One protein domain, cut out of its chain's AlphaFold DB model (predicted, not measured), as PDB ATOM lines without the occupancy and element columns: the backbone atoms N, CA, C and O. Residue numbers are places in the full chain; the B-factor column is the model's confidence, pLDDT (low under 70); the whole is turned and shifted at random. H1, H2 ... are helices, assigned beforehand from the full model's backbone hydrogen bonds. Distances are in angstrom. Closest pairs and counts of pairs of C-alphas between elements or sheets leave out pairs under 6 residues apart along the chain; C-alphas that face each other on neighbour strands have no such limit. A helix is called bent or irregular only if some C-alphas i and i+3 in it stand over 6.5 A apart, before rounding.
ATOM      1  N   LYS A  29       4.293  14.777 118.026       89.50
ATOM      2  CA  LYS A  29       4.175  15.352 116.674       89.50
ATOM      3  C   LYS A  29       5.506  15.388 115.925       89.50
ATOM      4  O   LYS A  29       5.532  15.164 114.718       89.50
ATOM      5  N   ILE A  30       6.599  15.680 116.629       92.38
ATOM      6  CA  ILE A  30       7.935  15.754 116.025       92.38
ATOM      7  C   ILE A  30       8.386  14.352 115.633       92.38
ATOM      8  O   ILE A  30       8.812  14.138 114.501       92.38
ATOM      9  N   PHE A  31       8.221  13.383 116.533       92.75
ATOM     10  CA  PHE A  31       8.528  11.987 116.244       92.75
ATOM     11  C   PHE A  31       7.656  11.436 115.118       92.75
ATOM     12  O   PHE A  31       8.169  10.753 114.239       92.75
ATOM     13  N   LEU A  32       6.376  11.809 115.062       91.06
ATOM     14  CA  LEU A  32       5.496  11.433 113.958       91.06
ATOM     15  C   LEU A  32       6.003  11.971 112.612       91.06
ATOM     16  O   LEU A  32       6.042  11.220 111.641       91.06
ATOM     17  N   ALA A  33       6.458  13.225 112.552       93.19
ATOM     18  CA  ALA A  33       7.065  13.787 111.344       93.19
ATOM     19  C   ALA A  33       8.372  13.069 110.960       93.19
ATOM     20  O   ALA A  33       8.587  12.762 109.787       93.19
ATOM     21  N   ILE A  34       9.218  12.748 111.944       94.50
ATOM     22  CA  ILE A  34      10.445  11.973 111.723       94.50
ATOM     23  C   ILE A  34      10.100  10.601 111.140       94.50
ATOM     24  O   ILE A  34      10.666  10.217 110.119       94.50
ATOM     25  N   TYR A  35       9.153   9.872 111.733       93.00
ATOM     26  CA  TYR A  35       8.733   8.558 111.245       93.00
ATOM     27  C   TYR A  35       8.111   8.628 109.854       93.00
ATOM     28  O   TYR A  35       8.389   7.767 109.022       93.00
ATOM     29  N   PHE A  36       7.339   9.676 109.568       93.06
ATOM     30  CA  PHE A  36       6.739   9.884 108.255       93.06
ATOM     31  C   PHE A  36       7.788  10.006 107.146       93.06
ATOM     32  O   PHE A  36       7.562   9.525 106.044       93.06
ATOM     33  N   ILE A  37       8.945  10.605 107.429       94.69
ATOM     34  CA  ILE A  37      10.029  10.761 106.451       94.69
ATOM     35  C   ILE A  37      10.930   9.520 106.430       94.69
ATOM     36  O   ILE A  37      11.271   9.005 105.366       94.69
ATOM     37  N   THR A  38      11.321   9.034 107.608       94.50
ATOM     38  CA  THR A  38      12.362   8.008 107.755       94.50
ATOM     39  C   THR A  38      11.875   6.596 107.460       94.50
ATOM     40  O   THR A  38      12.603   5.850 106.811       94.50
ATOM     41  N   LEU A  39      10.660   6.216 107.876       95.06
ATOM     42  CA  LEU A  39      10.159   4.853 107.661       95.06
ATOM     43  C   LEU A  39      10.049   4.496 106.171       95.06
ATOM     44  O   LEU A  39      10.586   3.452 105.795       95.06
ATOM     45  N   PRO A  40       9.438   5.330 105.303       96.50
ATOM     46  CA  PRO A  40       9.396   5.045 103.872       96.50
ATOM     47  C   PRO A  40      10.797   4.999 103.277       96.50
ATOM     48  O   PRO A  40      11.119   4.069 102.551       96.50
ATOM     49  N   TYR A  41      11.673   5.938 103.639       95.50
ATOM     50  CA  TYR A  41      13.033   5.950 103.108       95.50
ATOM     51  C   TYR A  41      13.802   4.662 103.435       95.50
ATOM     52  O   TYR A  41      14.394   4.051 102.546       95.50
ATOM     53  N   ILE A  42      13.738   4.199 104.688       95.50
ATOM     54  CA  ILE A  42      14.368   2.941 105.110       95.50
ATOM     55  C   ILE A  42      13.738   1.750 104.378       95.50
ATOM     56  O   ILE A  42      14.464   0.895 103.878       95.50
ATOM     57  N   ALA A  43      12.407   1.693 104.269       96.31
ATOM     58  CA  ALA A  43      11.721   0.623 103.543       96.31
ATOM     59  C   ALA A  43      12.133   0.573 102.061       96.31
ATOM     60  O   ALA A  43      12.412  -0.504 101.535       96.31
ATOM     61  N   GLY A  44      12.230   1.735 101.411       94.69
ATOM     62  CA  GLY A  44      12.689   1.869 100.031       94.69
ATOM     63  C   GLY A  44      14.132   1.405  99.857       94.69
ATOM     64  O   GLY A  44      14.404   0.596  98.975       94.69
ATOM     65  N   LEU A  45      15.045   1.828 100.737       94.12
ATOM     66  CA  LEU A  45      16.440   1.374 100.711       94.12
ATOM     67  C   LEU A  45      16.556  -0.140 100.889       94.12
ATOM     68  O   LEU A  45      17.275  -0.788 100.133       94.12
ATOM     69  N   LEU A  46      15.838  -0.716 101.858       94.94
ATOM     70  CA  LEU A  46      15.842  -2.161 102.087       94.94
ATOM     71  C   LEU A  46      15.315  -2.915 100.865       94.94
ATOM     72  O   LEU A  46      15.877  -3.938 100.488       94.94
ATOM     73  N   PHE A  47      14.272  -2.404 100.217       94.50
ATOM     74  CA  PHE A  47      13.736  -3.005  99.003       94.50
ATOM     75  C   PHE A  47      14.704  -2.908  97.825       94.50
ATOM     76  O   PHE A  47      14.955  -3.911  97.160       94.50
ATOM     77  N   LEU A  48      15.301  -1.738  97.592       92.88
ATOM     78  CA  LEU A  48      16.321  -1.577  96.559       92.88
ATOM     79  C   LEU A  48      17.511  -2.503  96.813       92.88
ATOM     80  O   LEU A  48      17.979  -3.162  95.892       92.88
ATOM     81  N   PHE A  49      17.964  -2.619  98.060       93.75
ATOM     82  CA  PHE A  49      19.093  -3.470  98.408       93.75
ATOM     83  C   PHE A  49      18.777  -4.964  98.259       93.75
ATOM     84  O   PHE A  49      19.491  -5.680  97.560       93.75
ATOM     85  N   PHE A  50      17.712  -5.456  98.897       95.00
ATOM     86  CA  PHE A  50      17.424  -6.891  98.936       95.00
ATOM     87  C   PHE A  50      16.735  -7.410  97.676       95.00
ATOM     88  O   PHE A  50      17.013  -8.534  97.267       95.00
ATOM     89  N   TYR A  51      15.835  -6.630  97.076       92.69
ATOM     90  CA  TYR A  51      15.008  -7.096  95.964       92.69
ATOM     91  C   TYR A  51      15.563  -6.682  94.602       92.69
ATOM     92  O   TYR A  51      15.628  -7.510  93.701       92.69
ATOM     93  N   VAL A  52      15.993  -5.425  94.446       91.12
ATOM     94  CA  VAL A  52      16.491  -4.929  93.149       91.12
ATOM     95  C   VAL A  52      17.964  -5.279  92.947       91.12
ATOM     96  O   VAL A  52      18.339  -5.793  91.898       91.12
ATOM     97  N   ALA A  53      18.800  -5.037  93.954       92.75
ATOM     98  CA  ALA A  53      20.232  -5.311  93.891       92.75
ATOM     99  C   ALA A  53      20.603  -6.743  94.318       92.75
ATOM    100  O   ALA A  53      21.783  -7.094  94.300       92.75
ATOM    101  N   GLU A  54      19.627  -7.569  94.716       93.69
ATOM    102  CA  GLU A  54      19.832  -8.953  95.177       93.69
ATOM    103  C   GLU A  54      20.889  -9.077  96.301       93.69
ATOM    104  O   GLU A  54      21.621 -10.063  96.387       93.69
ATOM    105  N   GLY A  55      21.030  -8.048  97.143       89.88
ATOM    106  CA  GLY A  55      22.031  -7.978  98.212       89.88
ATOM    107  C   GLY A  55      23.468  -7.695  97.751       89.88
ATOM    108  O   GLY A  55      24.387  -7.709  98.572       89.88
ATOM    109  N   LYS A  56      23.698  -7.424  96.459       94.25
ATOM    110  CA  LYS A  56      25.020  -7.070  95.919       94.25
ATOM    111  C   LYS A  56      25.295  -5.587  96.170       94.25
ATOM    112  O   LYS A  56      24.704  -4.721  95.530       94.25
ATOM    113  N   ALA A  57      26.223  -5.297  97.083       90.56
ATOM    114  CA  ALA A  57      26.549  -3.927  97.489       90.56
ATOM    115  C   ALA A  57      27.015  -3.038  96.323       90.56
ATOM    116  O   ALA A  57      26.616  -1.883  96.247       90.56
ATOM    117  N   GLU A  58      27.806  -3.577  95.392       90.88
ATOM    118  CA  GLU A  58      28.293  -2.833  94.220       90.88
ATOM    119  C   GLU A  58      27.143  -2.379  93.310       90.88
ATOM    120  O   GLU A  58      27.075  -1.215  92.919       90.88
ATOM    121  N   LEU A  59      26.196  -3.283  93.036       88.06
ATOM    122  CA  LEU A  59      25.014  -2.983  92.232       88.06
ATOM    123  C   LEU A  59      24.100  -1.986  92.950       88.06
ATOM    124  O   LEU A  59      23.596  -1.054  92.332       88.06
ATOM    125  N   PHE A  60      23.923  -2.148  94.261       89.94
ATOM    126  CA  PHE A  60      23.140  -1.221  95.069       89.94
ATOM    127  C   PHE A  60      23.725   0.194  95.060       89.94
ATOM    128  O   PHE A  60      22.969   1.140  94.879       89.94
ATOM    129  N   LEU A  61      25.041   0.350  95.229       88.44
ATOM    130  CA  LEU A  61      25.685   1.666  95.202       88.44
ATOM    131  C   LEU A  61      25.536   2.327  93.830       88.44
ATOM    132  O   LEU A  61      25.125   3.480  93.767       88.44
ATOM    133  N   SER A  62      25.747   1.573  92.745       87.88
ATOM    134  CA  SER A  62      25.532   2.075  91.382       87.88
ATOM    135  C   SER A  62      24.091   2.543  91.157       87.88
ATOM    136  O   SER A  62      23.873   3.593  90.563       87.88
ATOM    137  N   LEU A  63      23.102   1.785  91.638       83.38
ATOM    138  CA  LEU A  63      21.691   2.160  91.538       83.38
ATOM    139  C   LEU A  63      21.347   3.344  92.441       83.38
ATOM    140  O   LEU A  63      20.540   4.189  92.064       83.38
ATOM    141  N   ASN A  64      21.936   3.403  93.634       81.25
ATOM    142  CA  ASN A  64      21.665   4.448  94.607       81.25
ATOM    143  C   ASN A  64      22.233   5.800  94.160       81.25
ATOM    144  O   ASN A  64      21.577   6.815  94.371       81.25
ATOM    145  N   ASP A  65      23.402   5.807  93.514       81.31
ATOM    146  CA  ASP A  65      24.018   7.012  92.946       81.31
ATOM    147  C   ASP A  65      23.181   7.601  91.797       81.31
ATOM    148  O   ASP A  65      23.118   8.820  91.631       81.31
ATOM    149  N   GLU A  66      22.495   6.752  91.027       77.31
ATOM    150  CA  GLU A  66      21.564   7.177  89.974       77.31
ATOM    151  C   GLU A  66      20.164   7.517  90.515       77.31
ATOM    152  O   GLU A  66      19.457   8.369  89.964       77.31
ATOM    153  N   SER A  67      19.738   6.866  91.599       75.19
ATOM    154  CA  SER A  67      18.423   7.085  92.192       75.19
ATOM    155  C   SER A  67      18.384   8.389  92.989       75.19
ATOM    156  O   SER A  67      19.152   8.617  93.920       75.19
ATOM    157  N   SER A  68      17.421   9.256  92.678       82.94
ATOM    158  CA  SER A  68      17.145  10.407  93.536       82.94
ATOM    159  C   SER A  68      16.600   9.940  94.890       82.94
ATOM    160  O   SER A  68      15.751   9.050  94.938       82.94
ATOM    161  N   PHE A  69      16.988  10.612  95.981       88.00
ATOM    162  CA  PHE A  69      16.400  10.433  97.319       88.00
ATOM    163  C   PHE A  69      14.862  10.357  97.281       88.00
ATOM    164  O   PHE A  69      14.257   9.511  97.936       88.00
ATOM    165  N   ILE A  70      14.234  11.209  96.464       91.00
ATOM    166  CA  ILE A  70      12.775  11.280  96.305       91.00
ATOM    167  C   ILE A  70      12.211   9.982  95.713       91.00
ATOM    168  O   ILE A  70      11.137   9.546  96.118       91.00
ATOM    169  N   LEU A  71      12.930   9.352  94.782       91.50
ATOM    170  CA  LEU A  71      12.507   8.113  94.134       91.50
ATOM    171  C   LEU A  71      12.552   6.945  95.121       91.50
ATOM    172  O   LEU A  71      11.563   6.230  95.268       91.50
ATOM    173  N   THR A  72      13.650   6.804  95.864       92.50
ATOM    174  CA  THR A  72      13.779   5.788  96.921       92.50
ATOM    175  C   THR A  72      12.719   5.973  98.007       92.50
ATOM    176  O   THR A  72      12.095   5.008  98.449       92.50
ATOM    177  N   TRP A  73      12.454   7.221  98.397       95.00
ATOM    178  CA  TRP A  73      11.413   7.562  99.365       95.00
ATOM    179  C   TRP A  73      10.000   7.218  98.865       95.00
ATOM    180  O   TRP A  73       9.219   6.619  99.606       95.00
ATOM    181  N   ALA A  74       9.686   7.518  97.600       95.44
ATOM    182  CA  ALA A  74       8.401   7.190  96.981       95.44
ATOM    183  C   ALA A  74       8.169   5.674  96.887       95.44
ATOM    184  O   ALA A  74       7.107   5.196  97.282       95.44
ATOM    185  N   ILE A  75       9.177   4.904  96.456       94.38
ATOM    186  CA  ILE A  75       9.124   3.429  96.448       94.38
ATOM    187  C   ILE A  75       8.817   2.897  97.852       94.38
ATOM    188  O   ILE A  75       7.992   2.000  98.023       94.38
ATOM    189  N   GLY A  76       9.441   3.489  98.867       96.31
ATOM    190  CA  GLY A  76       9.165   3.195 100.265       96.31
ATOM    191  C   GLY A  76       7.692   3.304 100.653       96.31
ATOM    192  O   GLY A  76       7.160   2.410 101.317       96.31
ATOM    193  N   TYR A  77       7.015   4.373 100.225       96.19
ATOM    194  CA  TYR A  77       5.583   4.533 100.487       96.19
ATOM    195  C   TYR A  77       4.736   3.491  99.784       96.19
ATOM    196  O   TYR A  77       3.807   2.987 100.406       96.19
ATOM    197  N   GLU A  78       5.047   3.149  98.535       96.12
ATOM    198  CA  GLU A  78       4.297   2.132  97.793       96.12
ATOM    199  C   GLU A  78       4.340   0.780  98.514       96.12
ATOM    200  O   GLU A  78       3.316   0.120  98.687       96.12
ATOM    201  N   ILE A  79       5.512   0.400  99.030       96.19
ATOM    202  CA  ILE A  79       5.684  -0.847  99.784       96.19
ATOM    203  C   ILE A  79       4.875  -0.811 101.080       96.19
ATOM    204  O   ILE A  79       4.123  -1.744 101.369       96.19
ATOM    205  N   ILE A  80       5.003   0.264 101.866       96.19
ATOM    206  CA  ILE A  80       4.265   0.407 103.127       96.19
ATOM    207  C   ILE A  80       2.754   0.420 102.860       96.19
ATOM    208  O   ILE A  80       2.005  -0.269 103.552       96.19
ATOM    209  N   ALA A  81       2.297   1.149 101.843       96.62
ATOM    210  CA  ALA A  81       0.894   1.225 101.458       96.62
ATOM    211  C   ALA A  81       0.354  -0.142 101.023       96.62
ATOM    212  O   ALA A  81      -0.711  -0.547 101.489       96.62
ATOM    213  N   ALA A  82       1.094  -0.892 100.203       96.69
ATOM    214  CA  ALA A  82       0.710  -2.240  99.796       96.69
ATOM    215  C   ALA A  82       0.559  -3.176 101.007       96.69
ATOM    216  O   ALA A  82      -0.445  -3.884 101.123       96.69
ATOM    217  N   LEU A  83       1.504  -3.141 101.951       95.38
ATOM    218  CA  LEU A  83       1.427  -3.924 103.187       95.38
ATOM    219  C   LEU A  83       0.234  -3.512 104.061       95.38
ATOM    220  O   LEU A  83      -0.471  -4.380 104.579       95.38
ATOM    221  N   LEU A  84      -0.029  -2.209 104.195       94.38
ATOM    222  CA  LEU A  84      -1.183  -1.692 104.933       94.38
ATOM    223  C   LEU A  84      -2.506  -2.121 104.294       94.38
ATOM    224  O   LEU A  84      -3.407  -2.563 105.002       94.38
ATOM    225  N   LEU A  85      -2.622  -2.052 102.967       96.19
ATOM    226  CA  LEU A  85      -3.811  -2.506 102.250       96.19
ATOM    227  C   LEU A  85      -4.044  -4.004 102.454       96.19
ATOM    228  O   LEU A  85      -5.155  -4.409 102.795       96.19
ATOM    229  N   LEU A  86      -2.999  -4.826 102.330       96.38
ATOM    230  CA  LEU A  86      -3.084  -6.260 102.618       96.38
ATOM    231  C   LEU A  86      -3.498  -6.525 104.071       96.38
ATOM    232  O   LEU A  86      -4.313  -7.412 104.330       96.38
ATOM    233  N   TYR A  87      -2.985  -5.739 105.019       93.38
ATOM    234  CA  TYR A  87      -3.353  -5.842 106.426       93.38
ATOM    235  C   TYR A  87      -4.825  -5.480 106.668       93.38
ATOM    236  O   TYR A  87      -5.536  -6.220 107.351       93.38
ATOM    237  N   ILE A  88      -5.321  -4.403 106.053       91.81
ATOM    238  CA  ILE A  88      -6.734  -4.002 106.113       91.81
ATOM    239  C   ILE A  88      -7.632  -5.095 105.528       91.81
ATOM    240  O   ILE A  88      -8.616  -5.482 106.158       91.81
ATOM    241  N   VAL A  89      -7.273  -5.650 104.369       94.62
ATOM    242  CA  VAL A  89      -8.010  -6.764 103.752       94.62
ATOM    243  C   VAL A  89      -8.020  -7.984 104.675       94.62
ATOM    244  O   VAL A  89      -9.079  -8.569 104.904       94.62
ATOM    245  N   LYS A  90      -6.879  -8.343 105.277       93.69
ATOM    246  CA  LYS A  90      -6.789  -9.440 106.252       93.69
ATOM    247  C   LYS A  90      -7.715  -9.214 107.450       93.69
ATOM    248  O   LYS A  90      -8.388 -10.157 107.875       93.69
ATOM    249  N   MET A  91      -7.767  -7.996 107.991       88.50
ATOM    250  CA  MET A  91      -8.669  -7.647 109.094       88.50
ATOM    251  C   MET A  91     -10.136  -7.774 108.675       88.50
ATOM    252  O   MET A  91     -10.918  -8.408 109.382       88.50
ATOM    253  N   ALA A  92     -10.499  -7.257 107.498       89.25
ATOM    254  CA  ALA A  92     -11.859  -7.337 106.966       89.25
ATOM    255  C   ALA A  92     -12.316  -8.791 106.748       89.25
ATOM    256  O   ALA A  92     -13.424  -9.169 107.142       89.25
ATOM    257  N   VAL A  93     -11.450  -9.634 106.175       91.19
ATOM    258  CA  VAL A  93     -11.725 -11.066 105.983       91.19
ATOM    259  C   VAL A  93     -11.873 -11.775 107.329       91.19
ATOM    260  O   VAL A  93     -12.847 -12.501 107.526       91.19
ATOM    261  N   SER A  94     -10.958 -11.538 108.276       88.50
ATOM    262  CA  SER A  94     -11.008 -12.141 109.619       88.50
ATOM    263  C   SER A  94     -12.309 -11.798 110.346       88.50
ATOM    264  O   SER A  94     -12.989 -12.692 110.849       88.50
ATOM    265  N   PHE A  95     -12.706 -10.524 110.312       87.19
ATOM    266  CA  PHE A  95     -13.959 -10.052 110.896       87.19
ATOM    267  C   PHE A  95     -15.186 -10.745 110.279       87.19
ATOM    268  O   PHE A  95     -16.070 -11.213 110.999       87.19
ATOM    269  N   SER A  96     -15.230 -10.867 108.948       88.38
ATOM    270  CA  SER A  96     -16.337 -11.525 108.240       88.38
ATOM    271  C   SER A  96     -16.442 -13.021 108.569       88.38
ATOM    272  O   SER A  96     -17.534 -13.538 108.839       88.38
ATOM    273  N   VAL A  97     -15.303 -13.722 108.615       88.62
ATOM    274  CA  VAL A  97     -15.236 -15.147 108.979       88.62
ATOM    275  C   VAL A  97     -15.708 -15.369 110.416       88.62
ATOM    276  O   VAL A  97     -16.471 -16.302 110.677       88.62
ATOM    277  N   GLU A  98     -15.284 -14.526 111.355       85.06
ATOM    278  CA  GLU A  98     -15.665 -14.641 112.763       85.06
ATOM    279  C   GLU A  98     -17.156 -14.354 112.988       85.06
ATOM    280  O   GLU A  98     -17.848 -15.120 113.666       85.06
ATOM    281  N   ASN A  99     -17.696 -13.329 112.323       81.19
ATOM    282  CA  ASN A  99     -19.118 -13.008 112.401       81.19
ATOM    283  C   ASN A  99     -19.999 -14.127 111.804       81.19
ATOM    284  O   ASN A  99     -21.038 -14.481 112.365       81.19
ATOM    285  N   SER A 100     -19.538 -14.764 110.722       75.00
ATOM    286  CA  SER A 100     -20.220 -15.907 110.093       75.00
ATOM    287  C   SER A 100     -20.262 -17.153 110.993       75.00
ATOM    288  O   SER A 100     -21.226 -17.919 110.952       75.00
ATOM    289  N   LYS A 101     -19.250 -17.364 111.849       69.81
ATOM    290  CA  LYS A 101     -19.227 -18.475 112.821       69.81
ATOM    291  C   LYS A 101     -20.175 -18.240 114.002       69.81
ATOM    292  O   LYS A 101     -20.798 -19.188 114.479       69.81
TER     293      LYS A 101
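AT A GLANCE: This is residues 29 to 101 of the 111 residues of an uncharacterized protein of Epsilonproteobacteria bacterium (UniProt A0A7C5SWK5). One very long helix, H3, is crossed near its beginning by a second long helix, H1, at about a right angle, as a lopsided cross; the short helix H2 packs on the last residues of H1 and lies in the turn that leads from H1 back to H3. Two arms stick out from the crossing: residues 82 to 101 of H3, the longer one, and residues 29 to 35 of H1. The printed part has 73 residues with three named helices, in the order H1, H2, H3, and no named strand; the class is all helix. The whole is only just loose, close to extended, with a radius of gyration of the C-alphas of 16.6 A, and its outline is flat, spanning 54 by 34 by 14 A.

HOW THE PARTS SIT: H3, residues 69 to 101, touches H1, residues 29 to 52, and their lines are about perpendicular at 83 degrees. The closest C-alphas of the two are those of Gly 44 and Gly 76, 3.8 A apart, and 29 pairs of C-alphas are within 8 A. H1 touches H3 with residues 37 to 48 alone, and H3 touches H1 with residues 72 to 80 alone. H2, residues 57 to 66, touches H1 at a steep tilt of 59 degrees, and they run opposite ways. Their closest C-alphas are those of Phe 49 and Phe 60, 5.7 A apart; H1 touches H2 with residues 48 to 52 alone. H2 and H3 are apart, but only just, with their closest C-alphas at 8.3 A. In H2 and H3 every O i to N i+4 pair is within hydrogen-bond range; in H1 18 of 20 are.

IN THESE COORDINATES: H3 has 33 residues, Phe 69 to Lys 101, and measures 48.4 A from first to last C-alpha. It begins with C-alpha 69 at (16.400, 10.433, 97.319) and ends with C-alpha 101 at (-19.227, -18.475, 112.821). H1 has 24 residues, Lys 29 to Val 52, and measures 33.4 A, with C-alpha 29 at (4.175, 15.352, 116.674). It is neither bent nor irregular, but only just: C-alphas 37 and 40 are 6.3 A apart. H2 has 10 residues, Ala 57 to Glu 66, and measures 14.3 A.

THE WHOLE: The two C-alphas farthest apart are those of Asp 65 and Lys 101, at 54.0 A. Residues 29 to 35 of H1 and 82 to 101 of H3 stand free; without them, the body of 46 residues spans 29 by 17 by 13 A. The links from H1 to H2, 4 residues, and from H2 to H3, 2 residues, are tight. The printed part has no cut. The mean pLDDT of the printed part is 91.1, and residue 101 is under 70.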